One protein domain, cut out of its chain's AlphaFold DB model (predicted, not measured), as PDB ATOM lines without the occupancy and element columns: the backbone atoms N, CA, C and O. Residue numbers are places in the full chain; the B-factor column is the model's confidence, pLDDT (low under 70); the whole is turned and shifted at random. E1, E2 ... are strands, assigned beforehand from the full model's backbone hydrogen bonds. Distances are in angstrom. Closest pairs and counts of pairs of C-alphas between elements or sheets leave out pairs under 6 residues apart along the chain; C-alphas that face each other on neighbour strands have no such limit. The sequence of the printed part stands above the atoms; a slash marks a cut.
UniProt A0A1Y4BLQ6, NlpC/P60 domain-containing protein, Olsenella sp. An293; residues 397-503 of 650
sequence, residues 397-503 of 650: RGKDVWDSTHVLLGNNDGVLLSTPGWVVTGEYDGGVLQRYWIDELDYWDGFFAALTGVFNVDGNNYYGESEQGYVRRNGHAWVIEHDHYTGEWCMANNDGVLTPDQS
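AT A GLANCE: This is residues 397 to 503 of the 650 residues of the protein "NlpC/P60 domain-containing protein" of Olsenella sp. An293 (UniProt A0A1Y4BLQ6). Two parts follow one another along the longest axis: a strongly twisted five-stranded sheet, and a small sandwich in which the hairpin E6 and E7 is face to face with the three-stranded sheet E8 E9 E10, the strands crossed at 88 degrees. The hairpin stands between the two larger sheets. The printed part has 107 residues with ten named strands, E1 to E10 in chain order, and no named helix; the class is all strand. The sheet orders are E1 E2 E5 E4 E3, E6 E7 and E8 E9 E10, all antiparallel. The whole is compact, with a radius of gyration of the C-alphas of 14.1 A and spans of 46 by 31 by 23 A.

IN THESE COORDINATES: E1 is residues 398 to 403, 16.1 A long, beginning at C-alpha 398 (151.312, 255.170, 223.963). E2 is residues 406 to 410 and E3 residues 421 to 425. E4, residues 434 to 440, is 19.4 A long. E5 is residues 448 to 451, E6 residues 453 to 457 and E7 residues 460 to 464. E8, residues 475 to 481, measures 20.0 A, and E9, residues 486 to 492, 18.5 A. E10 is residues 498 to 500, ending at C-alpha 500 (128.320, 232.640, 228.261).

HOW THE PARTS SIT: In the five-stranded sheet, E1 and E2 form a hairpin, with N 400 and O 408 3.1 A apart. E2 and E5 are antiparallel at 128 degrees, with N 407 and O 450 at 2.9 A. E4 pairs with E5 over residues 438 to 440, with N 439 and O 449 at 3.0 A, and with E3 over residues 434 to 438, with N 423 and O 436 at 3.0 A. E3 E4 E5 are a meander, each strand the antiparallel neighbour of the one before; with E2, the neighbour of E5, they make a Greek key. E5 and E6 meet only through their link. In the hairpin E6 and E7, N 455 and O 462 are 3.1 A apart. The closest C-alphas of E5 and E7, Leu 451 and Gly 464, are 6.1 A apart. Those of E7 and E10, Asn 461 and Leu 498, are 5.4 A apart. E8 E9 E10 are a second meander, with N 479 and O 488 at 2.9 A and N 491 and O 499 at 2.9 A. E8 is apart from E4 and E5.

THE WHOLE: The two C-alphas farthest apart, those of Asp 413 and Ser 503, are 45.7 A apart. The printed part has no cut, and no link is long. The mean pLDDT of the printed part is 94.2, and no printed residue is under 70.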
ATOM      1  N   ARG A 397     153.574 258.523 226.063       96.69
ATOM      2  CA  ARG A 397     153.116 258.459 224.670       96.69
ATOM      3  C   ARG A 397     152.950 256.990 224.293       96.69
ATOM      4  O   ARG A 397     153.931 256.251 224.296       96.69
ATOM      5  N   GLY A 398     151.726 256.571 223.995       96.38
ATOM      6  CA  GLY A 398     151.312 255.170 223.963       96.38
ATOM      7  C   GLY A 398     150.413 254.839 225.155       96.38
ATOM      8  O   GLY A 398     149.470 255.580 225.440       96.38
ATOM      9  N   LYS A 399     150.702 253.725 225.832       97.38
ATOM     10  CA  LYS A 399     149.911 253.183 226.946       97.38
ATOM     11  C   LYS A 399     150.782 252.970 228.182       97.38
ATOM     12  O   LYS A 399     151.961 252.664 228.018       97.38
ATOM     13  N   ASP A 400     150.200 253.081 229.371       97.19
ATOM     14  CA  ASP A 400     150.818 252.620 230.622       97.19
ATOM     15  C   ASP A 400     149.760 252.051 231.575       97.19
ATOM     16  O   ASP A 400     148.611 252.501 231.560       97.19
ATOM     17  N   VAL A 401     150.131 251.063 232.389       96.12
ATOM     18  CA  VAL A 401     149.221 250.434 233.360       96.12
ATOM     19  C   VAL A 401     149.208 251.279 234.630       96.12
ATOM     20  O   VAL A 401     150.234 251.442 235.285       96.12
ATOM     21  N   TRP A 402     148.044 251.826 234.972       95.44
ATOM     22  CA  TRP A 402     147.877 252.728 236.113       95.44
ATOM     23  C   TRP A 402     147.592 251.963 237.407       95.44
ATOM     24  O   TRP A 402     148.243 252.180 238.428       95.44
ATOM     25  N   ASP A 403     146.647 251.028 237.344       93.50
ATOM     26  CA  ASP A 403     146.274 250.125 238.430       93.50
ATOM     27  C   ASP A 403     145.754 248.789 237.849       93.50
ATOM     28  O   ASP A 403     145.870 248.534 236.650       93.50
ATOM     29  N   SER A 404     145.194 247.906 238.681       88.75
ATOM     30  CA  SER A 404     144.625 246.611 238.257       88.75
ATOM     31  C   SER A 404     143.383 246.705 237.355       88.75
ATOM     32  O   SER A 404     142.905 245.685 236.872       88.75
ATOM     33  N   THR A 405     142.850 247.909 237.168       92.56
ATOM     34  CA  THR A 405     141.577 248.231 236.511       92.56
ATOM     35  C   THR A 405     141.708 249.295 235.416       92.56
ATOM     36  O   THR A 405     140.748 249.512 234.683       92.56
ATOM     37  N   HIS A 406     142.867 249.944 235.248       96.56
ATOM     38  CA  HIS A 406     143.015 251.099 234.357       96.56
ATOM     39  C   HIS A 406     144.325 251.129 233.562       96.56
ATOM     40  O   HIS A 406     145.419 250.939 234.097       96.56
ATOM     41  N   VAL A 407     144.210 251.498 232.282       98.31
ATOM     42  CA  VAL A 407     145.331 251.805 231.381       98.31
ATOM     43  C   VAL A 407     145.236 253.257 230.907       98.31
ATOM     44  O   VAL A 407     144.257 253.654 230.272       98.31
ATOM     45  N   LEU A 408     146.265 254.056 231.189       98.44
ATOM     46  CA  LEU A 408     146.396 255.421 230.677       98.44
ATOM     47  C   LEU A 408     146.708 255.401 229.177       98.44
ATOM     48  O   LEU A 408     147.523 254.604 228.716       98.44
ATOM     49  N   LEU A 409     146.098 256.320 228.423       98.50
ATOM     50  CA  LEU A 409     146.252 256.439 226.971       98.50
ATOM     51  C   LEU A 409     146.732 257.848 226.601       98.50
ATOM     52  O   LEU A 409     145.936 258.787 226.557       98.50
ATOM     53  N   GLY A 410     148.034 258.001 226.349       98.00
ATOM     54  CA  GLY A 410     148.668 259.267 225.961       98.00
ATOM     55  C   GLY A 410     149.004 259.298 224.471       98.00
ATOM     56  O   GLY A 410     149.583 258.351 223.945       98.00
ATOM     57  N   ASN A 411     148.656 260.366 223.752       96.75
ATOM     58  CA  ASN A 411     148.931 260.437 222.312       96.75
ATOM     59  C   ASN A 411     150.390 260.817 221.983       96.75
ATOM     60  O   ASN A 411     151.240 260.919 222.862       96.75
ATOM     61  N   ASN A 412     150.720 261.043 220.706       94.81
ATOM     62  CA  ASN A 412     152.090 261.384 220.289       94.81
ATOM     63  C   ASN A 412     152.607 262.738 220.842       94.81
ATOM     64  O   ASN A 412     153.821 262.930 220.956       94.81
ATOM     65  N   ASP A 413     151.716 263.661 221.212       95.81
ATOM     66  CA  ASP A 413     152.058 264.896 221.933       95.81
ATOM     67  C   ASP A 413     152.024 264.726 223.466       95.81
ATOM     68  O   ASP A 413     152.354 265.661 224.195       95.81
ATOM     69  N   GLY A 414     151.682 263.529 223.951       97.50
ATOM     70  CA  GLY A 414     151.581 263.154 225.359       97.50
ATOM     71  C   GLY A 414     150.249 263.486 226.025       97.50
ATOM     72  O   GLY A 414     150.105 263.272 227.225       97.50
ATOM     73  N   VAL A 415     149.283 264.015 225.267       98.25
ATOM     74  CA  VAL A 415     147.962 264.373 225.796       98.25
ATOM     75  C   VAL A 415     147.197 263.095 226.123       98.25
ATOM     76  O   VAL A 415     147.024 262.238 225.251       98.25
ATOM     77  N   LEU A 416     146.744 262.979 227.369       98.50
ATOM     78  CA  LEU A 416     145.885 261.895 227.831       98.50
ATOM     79  C   LEU A 416     144.483 262.008 227.228       98.50
ATOM     80  O   LEU A 416     143.920 263.101 227.116       98.50
ATOM     81  N   LEU A 417     143.898 260.862 226.890       97.31
ATOM     82  CA  LEU A 417     142.497 260.762 226.501       97.31
ATOM     83  C   LEU A 417     141.583 261.197 227.660       97.31
ATOM     84  O   LEU A 417     141.683 260.671 228.761       97.31
ATOM     85  N   SER A 418     140.688 262.151 227.402       93.88
ATOM     86  CA  SER A 418     139.840 262.802 228.419       93.88
ATOM     87  C   SER A 418     138.342 262.790 228.080       93.88
ATOM     88  O   SER A 418     137.572 263.623 228.552       93.88
ATOM     89  N   THR A 419     137.917 261.877 227.201       92.56
ATOM     90  CA  THR A 419     136.514 261.731 226.781       92.56
ATOM     91  C   THR A 419     135.952 260.412 227.317       92.56
ATOM     92  O   THR A 419     136.348 259.370 226.795       92.56
ATOM     93  N   PRO A 420     135.057 260.433 228.324       96.25
ATOM     94  CA  PRO A 420     134.480 259.218 228.899       96.25
ATOM     95  C   PRO A 420     133.522 258.496 227.939       96.25
ATOM     96  O   PRO A 420     132.953 259.089 227.017       96.25
ATOM     97  N   GLY A 421     133.307 257.208 228.202       97.81
ATOM     98  CA  GLY A 421     132.454 256.307 227.434       97.81
ATOM     99  C   GLY A 421     133.175 255.601 226.280       97.81
ATOM    100  O   GLY A 421     134.376 255.339 226.325       97.81
ATOM    101  N   TRP A 422     132.423 255.248 225.234       97.44
ATOM    102  CA  TRP A 422     132.943 254.481 224.097       97.44
ATOM    103  C   TRP A 422     133.839 255.310 223.168       97.44
ATOM    104  O   TRP A 422     133.357 256.174 222.434       97.44
ATOM    105  N   VAL A 423     135.119 254.942 223.092       97.44
ATOM    106  CA  VAL A 423     136.078 255.470 222.110       97.44
ATOM    107  C   VAL A 423     136.505 254.357 221.150       97.44
ATOM    108  O   VAL A 423     136.778 253.230 221.558       97.44
ATOM    109  N   VAL A 424     136.566 254.659 219.849       96.50
ATOM    110  CA  VAL A 424     137.103 253.752 218.819       96.50
ATOM    111  C   VAL A 424     138.193 254.489 218.050       96.50
ATOM    112  O   VAL A 424     137.915 255.472 217.369       96.50
ATOM    113  N   THR A 425     139.437 254.036 218.183       96.50
ATOM    114  CA  THR A 425     140.626 254.697 217.627       96.50
ATOM    115  C   THR A 425     141.749 253.685 217.393       96.50
ATOM    116  O   THR A 425     141.688 252.561 217.879       96.50
ATOM    117  N   GLY A 426     142.769 254.080 216.632       96.00
ATOM    118  CA  GLY A 426     144.043 253.362 216.526       96.00
ATOM    119  C   GLY A 426     145.248 254.212 216.933       96.00
ATOM    120  O   GLY A 426     146.384 253.823 216.672       96.00
ATOM    121  N   GLU A 427     145.013 255.381 217.536       96.56
ATOM    122  CA  GLU A 427     146.042 256.354 217.941       96.56
ATOM    123  C   GLU A 427     147.066 255.763 218.926       96.56
ATOM    124  O   GLU A 427     148.251 256.084 218.845       96.56
ATOM    125  N   TYR A 428     146.631 254.823 219.772       95.88
ATOM    126  CA  TYR A 428     147.452 254.127 220.771       95.88
ATOM    127  C   TYR A 428     147.915 252.725 220.314       95.88
ATOM    128  O   TYR A 428     148.593 252.023 221.058       95.88
ATOM    129  N   ASP A 429     147.563 252.318 219.087       95.88
ATOM    130  CA  ASP A 429     147.668 250.938 218.572       95.88
ATOM    131  C   ASP A 429     148.343 250.875 217.186       95.88
ATOM    132  O   ASP A 429     148.051 250.011 216.355       95.88
ATOM    133  N   GLY A 430     149.209 251.846 216.874       93.19
ATOM    134  CA  GLY A 430     149.923 251.908 215.590       93.19
ATOM    135  C   GLY A 430     149.014 252.071 214.360       93.19
ATOM    136  O   GLY A 430     149.422 251.739 213.246       93.19
ATOM    137  N   GLY A 431     147.786 252.563 214.548       94.25
ATOM    138  CA  GLY A 431     146.760 252.718 213.515       94.25
ATOM    139  C   GLY A 431     145.741 251.573 213.423       94.25
ATOM    140  O   GLY A 431     144.824 251.658 212.605       94.25
ATOM    141  N   VAL A 432     145.851 250.519 214.240       95.44
ATOM    142  CA  VAL A 432     144.856 249.430 214.291       95.44
ATOM    143  C   VAL A 432     143.630 249.884 215.089       95.44
ATOM    144  O   VAL A 432     143.760 250.253 216.247       95.44
ATOM    145  N   LEU A 433     142.429 249.849 214.499       95.62
ATOM    146  CA  LEU A 433     141.210 250.317 215.176       95.62
ATOM    147  C   LEU A 433     140.768 249.382 216.315       95.62
ATOM    148  O   LEU A 433     140.128 248.346 216.087       95.62
ATOM    149  N   GLN A 434     141.046 249.810 217.541       96.44
ATOM    150  CA  GLN A 434     140.571 249.214 218.781       96.44
ATOM    151  C   GLN A 434     139.387 249.992 219.371       96.44
ATOM    152  O   GLN A 434     139.105 251.128 218.983       96.44
ATOM    153  N   ARG A 435     138.653 249.346 220.283       96.88
ATOM    154  CA  ARG A 435     137.539 249.931 221.042       96.88
ATOM    155  C   ARG A 435     137.915 249.957 222.517       96.88
ATOM    156  O   ARG A 435     138.362 248.942 223.037       96.88
ATOM    157  N   TYR A 436     137.664 251.079 223.169       97.88
ATOM    158  CA  TYR A 436     137.961 251.349 224.570       97.88
ATOM    159  C   TYR A 436     136.689 251.818 225.282       97.88
ATOM    160  O   TYR A 436     135.914 252.579 224.695       97.88
ATOM    161  N   TRP A 437     136.489 251.392 226.531       98.06
ATOM    162  CA  TRP A 437     135.604 252.091 227.464       98.06
ATOM    163  C   TRP A 437     136.471 252.980 228.346       98.06
ATOM    164  O   TRP A 437     137.422 252.490 228.952       98.06
ATOM    165  N   ILE A 438     136.178 254.276 228.358       98.19
ATOM    166  CA  ILE A 438     136.941 255.277 229.097       98.19
ATOM    167  C   ILE A 438     136.136 255.717 230.313       98.19
ATOM    168  O   ILE A 438     134.994 256.152 230.157       98.19
ATOM    169  N   ASP A 439     136.733 255.645 231.496       96.88
ATOM    170  CA  ASP A 439     136.108 256.063 232.754       96.88
ATOM    171  C   ASP A 439     136.990 257.054 233.525       96.88
ATOM    172  O   ASP A 439     138.162 257.253 233.183       96.88
ATOM    173  N   GLU A 440     136.403 257.742 234.505       96.44
ATOM    174  CA  GLU A 440     137.107 258.711 235.355       96.44
ATOM    175  C   GLU A 440     137.929 257.985 236.433       96.44
ATOM    176  O   GLU A 440     137.469 257.014 237.031       96.44
ATOM    177  N   LEU A 441     139.161 258.438 236.676       96.19
ATOM    178  CA  LEU A 441     140.050 257.806 237.650       96.19
ATOM    179  C   LEU A 441     139.627 258.134 239.086       96.19
ATOM    180  O   LEU A 441     139.572 259.300 239.486       96.19
ATOM    181  N   ASP A 442     139.426 257.085 239.887       92.06
ATOM    182  CA  ASP A 442     139.169 257.180 241.325       92.06
ATOM    183  C   ASP A 442     140.184 258.119 242.009       92.06
ATOM    184  O   ASP A 442     141.397 257.938 241.900       92.06
ATOM    185  N   TYR A 443     139.676 259.108 242.754       93.00
ATOM    186  CA  TYR A 443     140.435 260.161 243.454       93.00
ATOM    187  C   TYR A 443     141.180 261.195 242.576       93.00
ATOM    188  O   TYR A 443     141.875 262.045 243.139       93.00
ATOM    189  N   TRP A 444     141.030 261.181 241.245       94.50
ATOM    190  CA  TRP A 444     141.717 262.104 240.323       94.50
ATOM    191  C   TRP A 444     140.748 262.841 239.382       94.50
ATOM    192  O   TRP A 444     140.809 262.672 238.164       94.50
ATOM    193  N   ASP A 445     139.890 263.698 239.953       93.44
ATOM    194  CA  ASP A 445     138.921 264.563 239.256       93.44
ATOM    195  C   ASP A 445     139.439 265.095 237.898       93.44
ATOM    196  O   ASP A 445     140.419 265.846 237.822       93.44
ATOM    197  N   GLY A 446     138.742 264.751 236.814       94.69
ATOM    198  CA  GLY A 446     139.040 265.181 235.450       94.69
ATOM    199  C   GLY A 446     140.121 264.383 234.711       94.69
ATOM    200  O   GLY A 446     140.388 264.700 233.548       94.69
ATOM    201  N   PHE A 447     140.735 263.365 235.321       97.88
ATOM    202  CA  PHE A 447     141.619 262.413 234.640       97.88
ATOM    203  C   PHE A 447     140.867 261.126 234.297       97.88
ATOM    204  O   PHE A 447     140.056 260.640 235.076       97.88
ATOM    205  N   PHE A 448     141.149 260.571 233.119       98.00
ATOM    206  CA  PHE A 448     140.422 259.429 232.572       98.00
ATOM    207  C   PHE A 448     141.390 258.361 232.058       98.00
ATOM    208  O   PHE A 448     142.503 258.672 231.621       98.00
ATOM    209  N   ALA A 449     140.954 257.105 232.089       98.12
ATOM    210  CA  ALA A 449     141.723 255.952 231.634       98.12
ATOM    211  C   ALA A 449     140.815 254.905 230.977       98.12
ATOM    212  O   ALA A 449     139.592 254.954 231.102       98.12
ATOM    213  N   ALA A 450     141.410 253.953 230.259       98.38
ATOM    214  CA  ALA A 450     140.683 252.819 229.711       98.38
ATOM    215  C   ALA A 450     140.479 251.732 230.771       98.38
ATOM    216  O   ALA A 450     141.455 251.259 231.355       98.38
ATOM    217  N   LEU A 451     139.224 251.338 230.985       97.25
ATOM    218  CA  LEU A 451     138.816 250.366 231.997       97.25
ATOM    219  C   LEU A 451     139.152 248.926 231.562       97.25
ATOM    220  O   LEU A 451     138.865 248.521 230.430       97.25
ATOM    221  N   THR A 452     139.745 248.150 232.466       95.56
ATOM    222  CA  THR A 452     140.180 246.762 232.258       95.56
ATOM    223  C   THR A 452     139.489 245.791 233.217       95.56
ATOM    224  O   THR A 452     138.745 246.190 234.112       95.56
ATOM    225  N   GLY A 453     139.658 244.487 232.981       92.75
ATOM    226  CA  GLY A 453     138.868 243.459 233.656       92.75
ATOM    227  C   GLY A 453     137.422 243.428 233.147       92.75
ATOM    228  O   GLY A 453     137.138 243.861 232.028       92.75
ATOM    229  N   VAL A 454     136.502 242.878 233.945       93.31
ATOM    230  CA  VAL A 454     135.077 242.779 233.584       93.31
ATOM    231  C   VAL A 454     134.319 244.024 234.031       93.31
ATOM    232  O   VAL A 454     134.334 244.367 235.210       93.31
ATOM    233  N   PHE A 455     133.570 244.640 233.118       95.06
ATOM    234  CA  PHE A 455     132.704 245.783 233.423       95.06
ATOM    235  C   PHE A 455     131.360 245.702 232.682       95.06
ATOM    236  O   PHE A 455     131.222 244.964 231.702       95.06
ATOM    237  N   ASN A 456     130.353 246.444 233.156       95.06
ATOM    238  CA  ASN A 456     129.005 246.462 232.577       95.06
ATOM    239  C   ASN A 456     128.666 247.839 231.989       95.06
ATOM    240  O   ASN A 456     128.815 248.850 232.669       95.06
ATOM    241  N   VAL A 457     128.152 247.865 230.756       95.50
ATOM    242  CA  VAL A 457     127.608 249.071 230.109       95.50
ATOM    243  C   VAL A 457     126.240 248.738 229.523       95.50
ATOM    244  O   VAL A 457     126.090 247.759 228.790       95.50
ATOM    245  N   ASP A 458     125.227 249.541 229.855       93.88
ATOM    246  CA  ASP A 458     123.839 249.383 229.391       93.88
ATOM    247  C   ASP A 458     123.267 247.956 229.576       93.88
ATOM    248  O   ASP A 458     122.479 247.466 228.765       93.88
ATOM    249  N   GLY A 459     123.679 247.262 230.645       93.81
ATOM    250  CA  GLY A 459     123.264 245.891 230.955       93.81
ATOM    251  C   GLY A 459     124.069 244.791 230.252       93.81
ATOM    252  O   GLY A 459     123.816 243.617 230.510       93.81
ATOM    253  N   ASN A 460     125.051 245.135 229.416       95.75
ATOM    254  CA  ASN A 460     125.931 244.192 228.722       95.75
ATOM    255  C   ASN A 460     127.293 244.114 229.423       95.75
ATOM    256  O   ASN A 460     127.854 245.147 229.781       95.75
ATOM    257  N   ASN A 461     127.846 242.908 229.582       95.88
ATOM    258  CA  ASN A 461     129.195 242.720 230.122       95.88
ATOM    259  C   ASN A 461     130.248 242.797 229.005       95.88
ATOM    260  O   ASN A 461     130.023 242.304 227.897       95.88
ATOM    261  N   TYR A 462     131.408 243.356 229.331       97.25
ATOM    262  CA  TYR A 462     132.582 243.508 228.469       97.25
ATOM    263  C   TYR A 462     133.843 243.080 229.235       97.25
ATOM    264  O   TYR A 462     133.821 243.020 230.464       97.25
ATOM    265  N   TYR A 463     134.936 242.795 228.521       96.19
ATOM    266  CA  TYR A 463     136.258 242.556 229.117       96.19
ATOM    267  C   TYR A 463     137.299 243.488 228.494       96.19
ATOM    268  O   TYR A 463     137.499 243.430 227.280       96.19
ATOM    269  N   GLY A 464     137.952 244.330 229.295       96.81
ATOM    270  CA  GLY A 464     139.092 245.147 228.873       96.81
ATOM    271  C   GLY A 464     140.421 244.461 229.199       96.81
ATOM    272  O   GLY A 464     140.623 243.993 230.317       96.81
ATOM    273  N   GLU A 465     141.333 244.392 228.232       94.44
ATOM    274  CA  GLU A 465     142.635 243.735 228.397       94.44
ATOM    275  C   GLU A 465     143.540 244.511 229.374       94.44
ATOM    276  O   GLU A 465     143.846 245.682 229.132       94.44
ATOM    277  N   SER A 466     144.029 243.850 230.428       88.50
ATOM    278  CA  SER A 466     144.772 244.458 231.551       88.50
ATOM    279  C   SER A 466     145.953 245.353 231.154       88.50
ATOM    280  O   SER A 466     146.103 246.434 231.710       88.50
ATOM    281  N   GLU A 467     146.767 244.945 230.178       89.50
ATOM    282  CA  GLU A 467     147.927 245.724 229.709       89.50
ATOM    283  C   GLU A 467     147.623 246.648 228.518       89.50
ATOM    284  O   GLU A 467     148.476 247.430 228.099       89.50
ATOM    285  N   GLN A 468     146.443 246.528 227.902       95.50
ATOM    286  CA  GLN A 468     146.166 247.142 226.597       95.50
ATOM    287  C   GLN A 468     144.981 248.105 226.583       95.50
ATOM    288  O   GLN A 468     144.847 248.839 225.599       95.50
ATOM    289  N   GLY A 469     144.124 248.104 227.607       96.44
ATOM    290  CA  GLY A 469     142.966 248.993 227.760       96.44
ATOM    291  C   GLY A 469     141.802 248.729 226.796       96.44
ATOM    292  O   GLY A 469     140.665 249.097 227.084       96.44
ATOM    293  N   TYR A 470     142.048 248.114 225.636       97.56
ATOM    294  CA  TYR A 470     140.993 247.844 224.667       97.56
ATOM    295  C   TYR A 470     140.125 246.656 225.083       97.56
ATOM    296  O   TYR A 470     140.560 245.739 225.774       97.56
ATOM    297  N   VAL A 471     138.888 246.656 224.600       97.81
ATOM    298  CA  VAL A 471     137.911 245.597 224.844       97.81
ATOM    299  C   VAL A 471     138.179 244.389 223.946       97.81
ATOM    300  O   VAL A 471     138.342 244.536 222.728       97.81
ATOM    301  N   ARG A 472     138.182 243.188 224.540       96.31
ATOM    302  CA  ARG A 472     138.298 241.901 223.839       96.31
ATOM    303  C   ARG A 472     137.146 241.726 222.850       96.31
ATOM    304  O   ARG A 472     135.996 242.014 223.167       96.31
ATOM    305  N   ARG A 473     137.439 241.248 221.638       95.31
ATOM    306  CA  ARG A 473     136.456 241.052 220.554       95.31
ATOM    307  C   ARG A 473     136.767 239.783 219.771       95.31
ATOM    308  O   ARG A 473     137.913 239.585 219.384       95.31
ATOM    309  N   ASN A 474     135.739 238.998 219.451       94.12
ATOM    310  CA  ASN A 474     135.839 237.739 218.696       94.12
ATOM    311  C   ASN A 474     136.804 236.703 219.321       94.12
ATOM    312  O   ASN A 474     137.512 236.010 218.595       94.12
ATOM    313  N   GLY A 475     136.832 236.619 220.653       92.12
ATOM    314  CA  GLY A 475     137.671 235.703 221.434       92.12
ATOM    315  C   GLY A 475     137.124 235.554 222.854       92.12
ATOM    316  O   GLY A 475     136.246 236.322 223.262       92.12
ATOM    317  N   HIS A 476     137.600 234.565 223.606       92.06
ATOM    318  CA  HIS A 476     137.015 234.225 224.909       92.06
ATOM    319  C   HIS A 476     137.648 234.974 226.090       92.06
ATOM    320  O   HIS A 476     138.820 235.334 226.048       92.06
ATOM    321  N   ALA A 477     136.896 235.170 227.173       91.81
ATOM    322  CA  ALA A 477     137.375 235.668 228.465       91.81
ATOM    323  C   ALA A 477     136.692 234.932 229.629       91.81
ATOM    324  O   ALA A 477     135.547 234.492 229.513       91.81
ATOM    325  N   TRP A 478     137.378 234.832 230.769       91.25
ATOM    326  CA  TRP A 478     136.779 234.372 232.024       91.25
ATOM    327  C   TRP A 478     136.198 235.562 232.790       91.25
ATOM    328  O   TRP A 478     136.926 236.487 233.140       91.25
ATOM    329  N   VAL A 479     134.901 235.511 233.092       90.69
ATOM    330  CA  VAL A 479     134.265 236.359 234.107       90.69
ATOM    331  C   VAL A 479     134.362 235.623 235.436       90.69
ATOM    332  O   VAL A 479     133.902 234.488 235.516       90.69
ATOM    333  N   ILE A 480     134.978 236.216 236.459       87.88
ATOM    334  CA  ILE A 480     135.232 235.546 237.746       87.88
ATOM    335  C   ILE A 480     134.485 236.277 238.864       87.88
ATOM    336  O   ILE A 480     134.509 237.500 238.951       87.88
ATOM    337  N   GLU A 481     133.820 235.519 239.729       85.19
ATOM    338  CA  GLU A 481     133.156 236.004 240.940       85.19
ATOM    339  C   GLU A 481     134.073 235.726 242.140       85.19
ATOM    340  O   GLU A 481     134.306 234.572 242.500       85.19
ATOM    341  N   HIS A 482     134.651 236.772 242.735       76.94
ATOM    342  CA  HIS A 482     135.822 236.619 243.612       76.94
ATOM    343  C   HIS A 482     135.498 235.989 244.979       76.94
ATOM    344  O   HIS A 482     136.363 235.335 245.556       76.94
ATOM    345  N   ASP A 483     134.258 236.117 245.462       78.75
ATOM    346  CA  ASP A 483     133.815 235.542 246.744       78.75
ATOM    347  C   ASP A 483     133.760 234.000 246.729       78.75
ATOM    348  O   ASP A 483     133.871 233.373 247.779       78.75
ATOM    349  N   HIS A 484     133.601 233.388 245.548       76.69
ATOM    350  CA  HIS A 484     133.429 231.937 245.376       76.69
ATOM    351  C   HIS A 484     134.402 231.321 244.348       76.69
ATOM    352  O   HIS A 484     134.376 230.114 244.106       76.69
ATOM    353  N   TYR A 485     135.216 232.153 243.686       83.00
ATOM    354  CA  TYR A 485     136.057 231.830 242.522       83.00
ATOM    355  C   TYR A 485     135.332 231.005 241.443       83.00
ATOM    356  O   TYR A 485     135.949 230.227 240.706       83.00
ATOM    357  N   THR A 486     134.018 231.182 241.323       83.62
ATOM    358  CA  THR A 486     133.191 230.722 240.206       83.62
ATOM    359  C   THR A 486     133.593 231.486 238.949       83.62
ATOM    360  O   THR A 486     133.889 232.677 239.000       83.62
ATOM    361  N   GLY A 487     133.661 230.787 237.816       87.50
ATOM    362  CA  GLY A 487     134.068 231.367 236.541       87.50
ATOM    363  C   GLY A 487     133.023 231.104 235.470       87.50
ATOM    364  O   GLY A 487     132.613 229.963 235.279       87.50
ATOM    365  N   GLU A 488     132.628 232.127 234.729       91.31
ATOM    366  CA  GLU A 488     131.837 231.980 233.513       91.31
ATOM    367  C   GLU A 488     132.748 232.224 232.306       91.31
ATOM    368  O   GLU A 488     133.337 233.296 232.151       91.31
ATOM    369  N   TRP A 489     132.922 231.196 231.477       92.50
ATOM    370  CA  TRP A 489     133.678 231.305 230.235       92.50
ATOM    371  C   TRP A 489     132.784 231.972 229.198       92.50
ATOM    372  O   TRP A 489     131.729 231.444 228.856       92.50
ATOM    373  N   CYS A 490     133.176 233.145 228.719       93.56
ATOM    374  CA  CYS A 490     132.356 233.982 227.856       93.56
ATOM    375  C   CYS A 490     133.043 234.210 226.513       93.56
ATOM    376  O   CYS A 490     134.196 234.630 226.465       93.56
ATOM    377  N   MET A 491     132.318 234.017 225.413       94.00
ATOM    378  CA  MET A 491     132.749 234.480 224.093       94.00
ATOM    379  C   MET A 491     132.406 235.968 223.950       94.00
ATOM    380  O   MET A 491     131.239 236.342 224.085       94.00
ATOM    381  N   ALA A 492     133.397 236.810 223.646       96.50
ATOM    382  CA  ALA A 492     133.178 238.202 223.270       96.50
ATOM    383  C   ALA A 492     132.806 238.290 221.784       96.50
ATOM    384  O   ALA A 492     133.558 237.842 220.917       96.50
ATOM    385  N   ASN A 493     131.670 238.905 221.455       95.38
ATOM    386  CA  ASN A 493     131.286 239.116 220.057       95.38
ATOM    387  C   ASN A 493     132.130 240.224 219.377       95.38
ATOM    388  O   ASN A 493     133.049 240.793 219.969       95.38
ATOM    389  N   ASN A 494     131.824 240.560 218.119       93.75
ATOM    390  CA  ASN A 494     132.571 241.578 217.366       93.75
ATOM    391  C   ASN A 494     132.465 243.007 217.941       93.75
ATOM    392  O   ASN A 494     133.313 243.849 217.650       93.75
ATOM    393  N   ASP A 495     131.445 243.290 218.752       92.88
ATOM    394  CA  ASP A 495     131.305 244.550 219.483       92.88
ATOM    395  C   ASP A 495     131.925 244.498 220.894       92.88
ATOM    396  O   ASP A 495     132.073 245.542 221.530       92.88
ATOM    397  N   GLY A 496     132.340 243.314 221.352       95.88
ATOM    398  CA  GLY A 496     132.956 243.064 222.656       95.88
ATOM    399  C   GLY A 496     131.987 242.610 223.746       95.88
ATOM    400  O   GLY A 496     132.417 242.367 224.869       95.88
ATOM    401  N   VAL A 497     130.692 242.469 223.429       97.31
ATOM    402  CA  VAL A 497     129.699 241.969 224.391       97.31
ATOM    403  C   VAL A 497     129.986 240.502 224.686       97.31
ATOM    404  O   VAL A 497     130.028 239.678 223.765       97.31
ATOM    405  N   LEU A 498     130.154 240.195 225.968       97.00
ATOM    406  CA  LEU A 498     130.344 238.853 226.497       97.00
ATOM    407  C   LEU A 498     129.017 238.086 226.524       97.00
ATOM    408  O   LEU A 498     128.011 238.572 227.042       97.00
ATOM    409  N   THR A 499     129.034 236.856 226.016       95.38
ATOM    410  CA  THR A 499     127.943 235.885 226.191       95.38
ATOM    411  C   THR A 499     128.490 234.554 226.709       95.38
ATOM    412  O   THR A 499     129.496 234.097 226.155       95.38
ATOM    413  N   PRO A 500     127.844 233.903 227.696       93.38
ATOM    414  CA  PRO A 500     128.320 232.640 228.261       93.38
ATOM    415  C   PRO A 500     128.431 231.521 227.221       93.38
ATOM    416  O   PRO A 500     127.468 231.212 226.515       93.38
ATOM    417  N   ASP A 501     129.600 230.888 227.157       90.06
ATOM    418  CA  ASP A 501     129.876 229.704 226.352       90.06
ATOM    419  C   ASP A 501     129.819 228.454 227.239       90.06
ATOM    420  O   ASP A 501     130.787 228.087 227.911       90.06
ATOM    421  N   GLN A 502     128.661 227.790 227.212       87.06
ATOM    422  CA  GLN A 502     128.362 226.534 227.915       87.06
ATOM    423  C   GLN A 502     129.050 225.335 227.232       87.06
ATOM    424  O   GLN A 502     128.421 224.351 226.835       87.06
ATOM    425  N   SER A 503     130.360 225.462 227.037       88.69
ATOM    426  CA  SER A 503     131.237 224.445 226.475       88.69
ATOM    427  C   SER A 503     131.666 223.445 227.548       88.69
ATOM    428  O   SER A 503     131.879 223.798 228.707       88.69
TER     429      SER A 503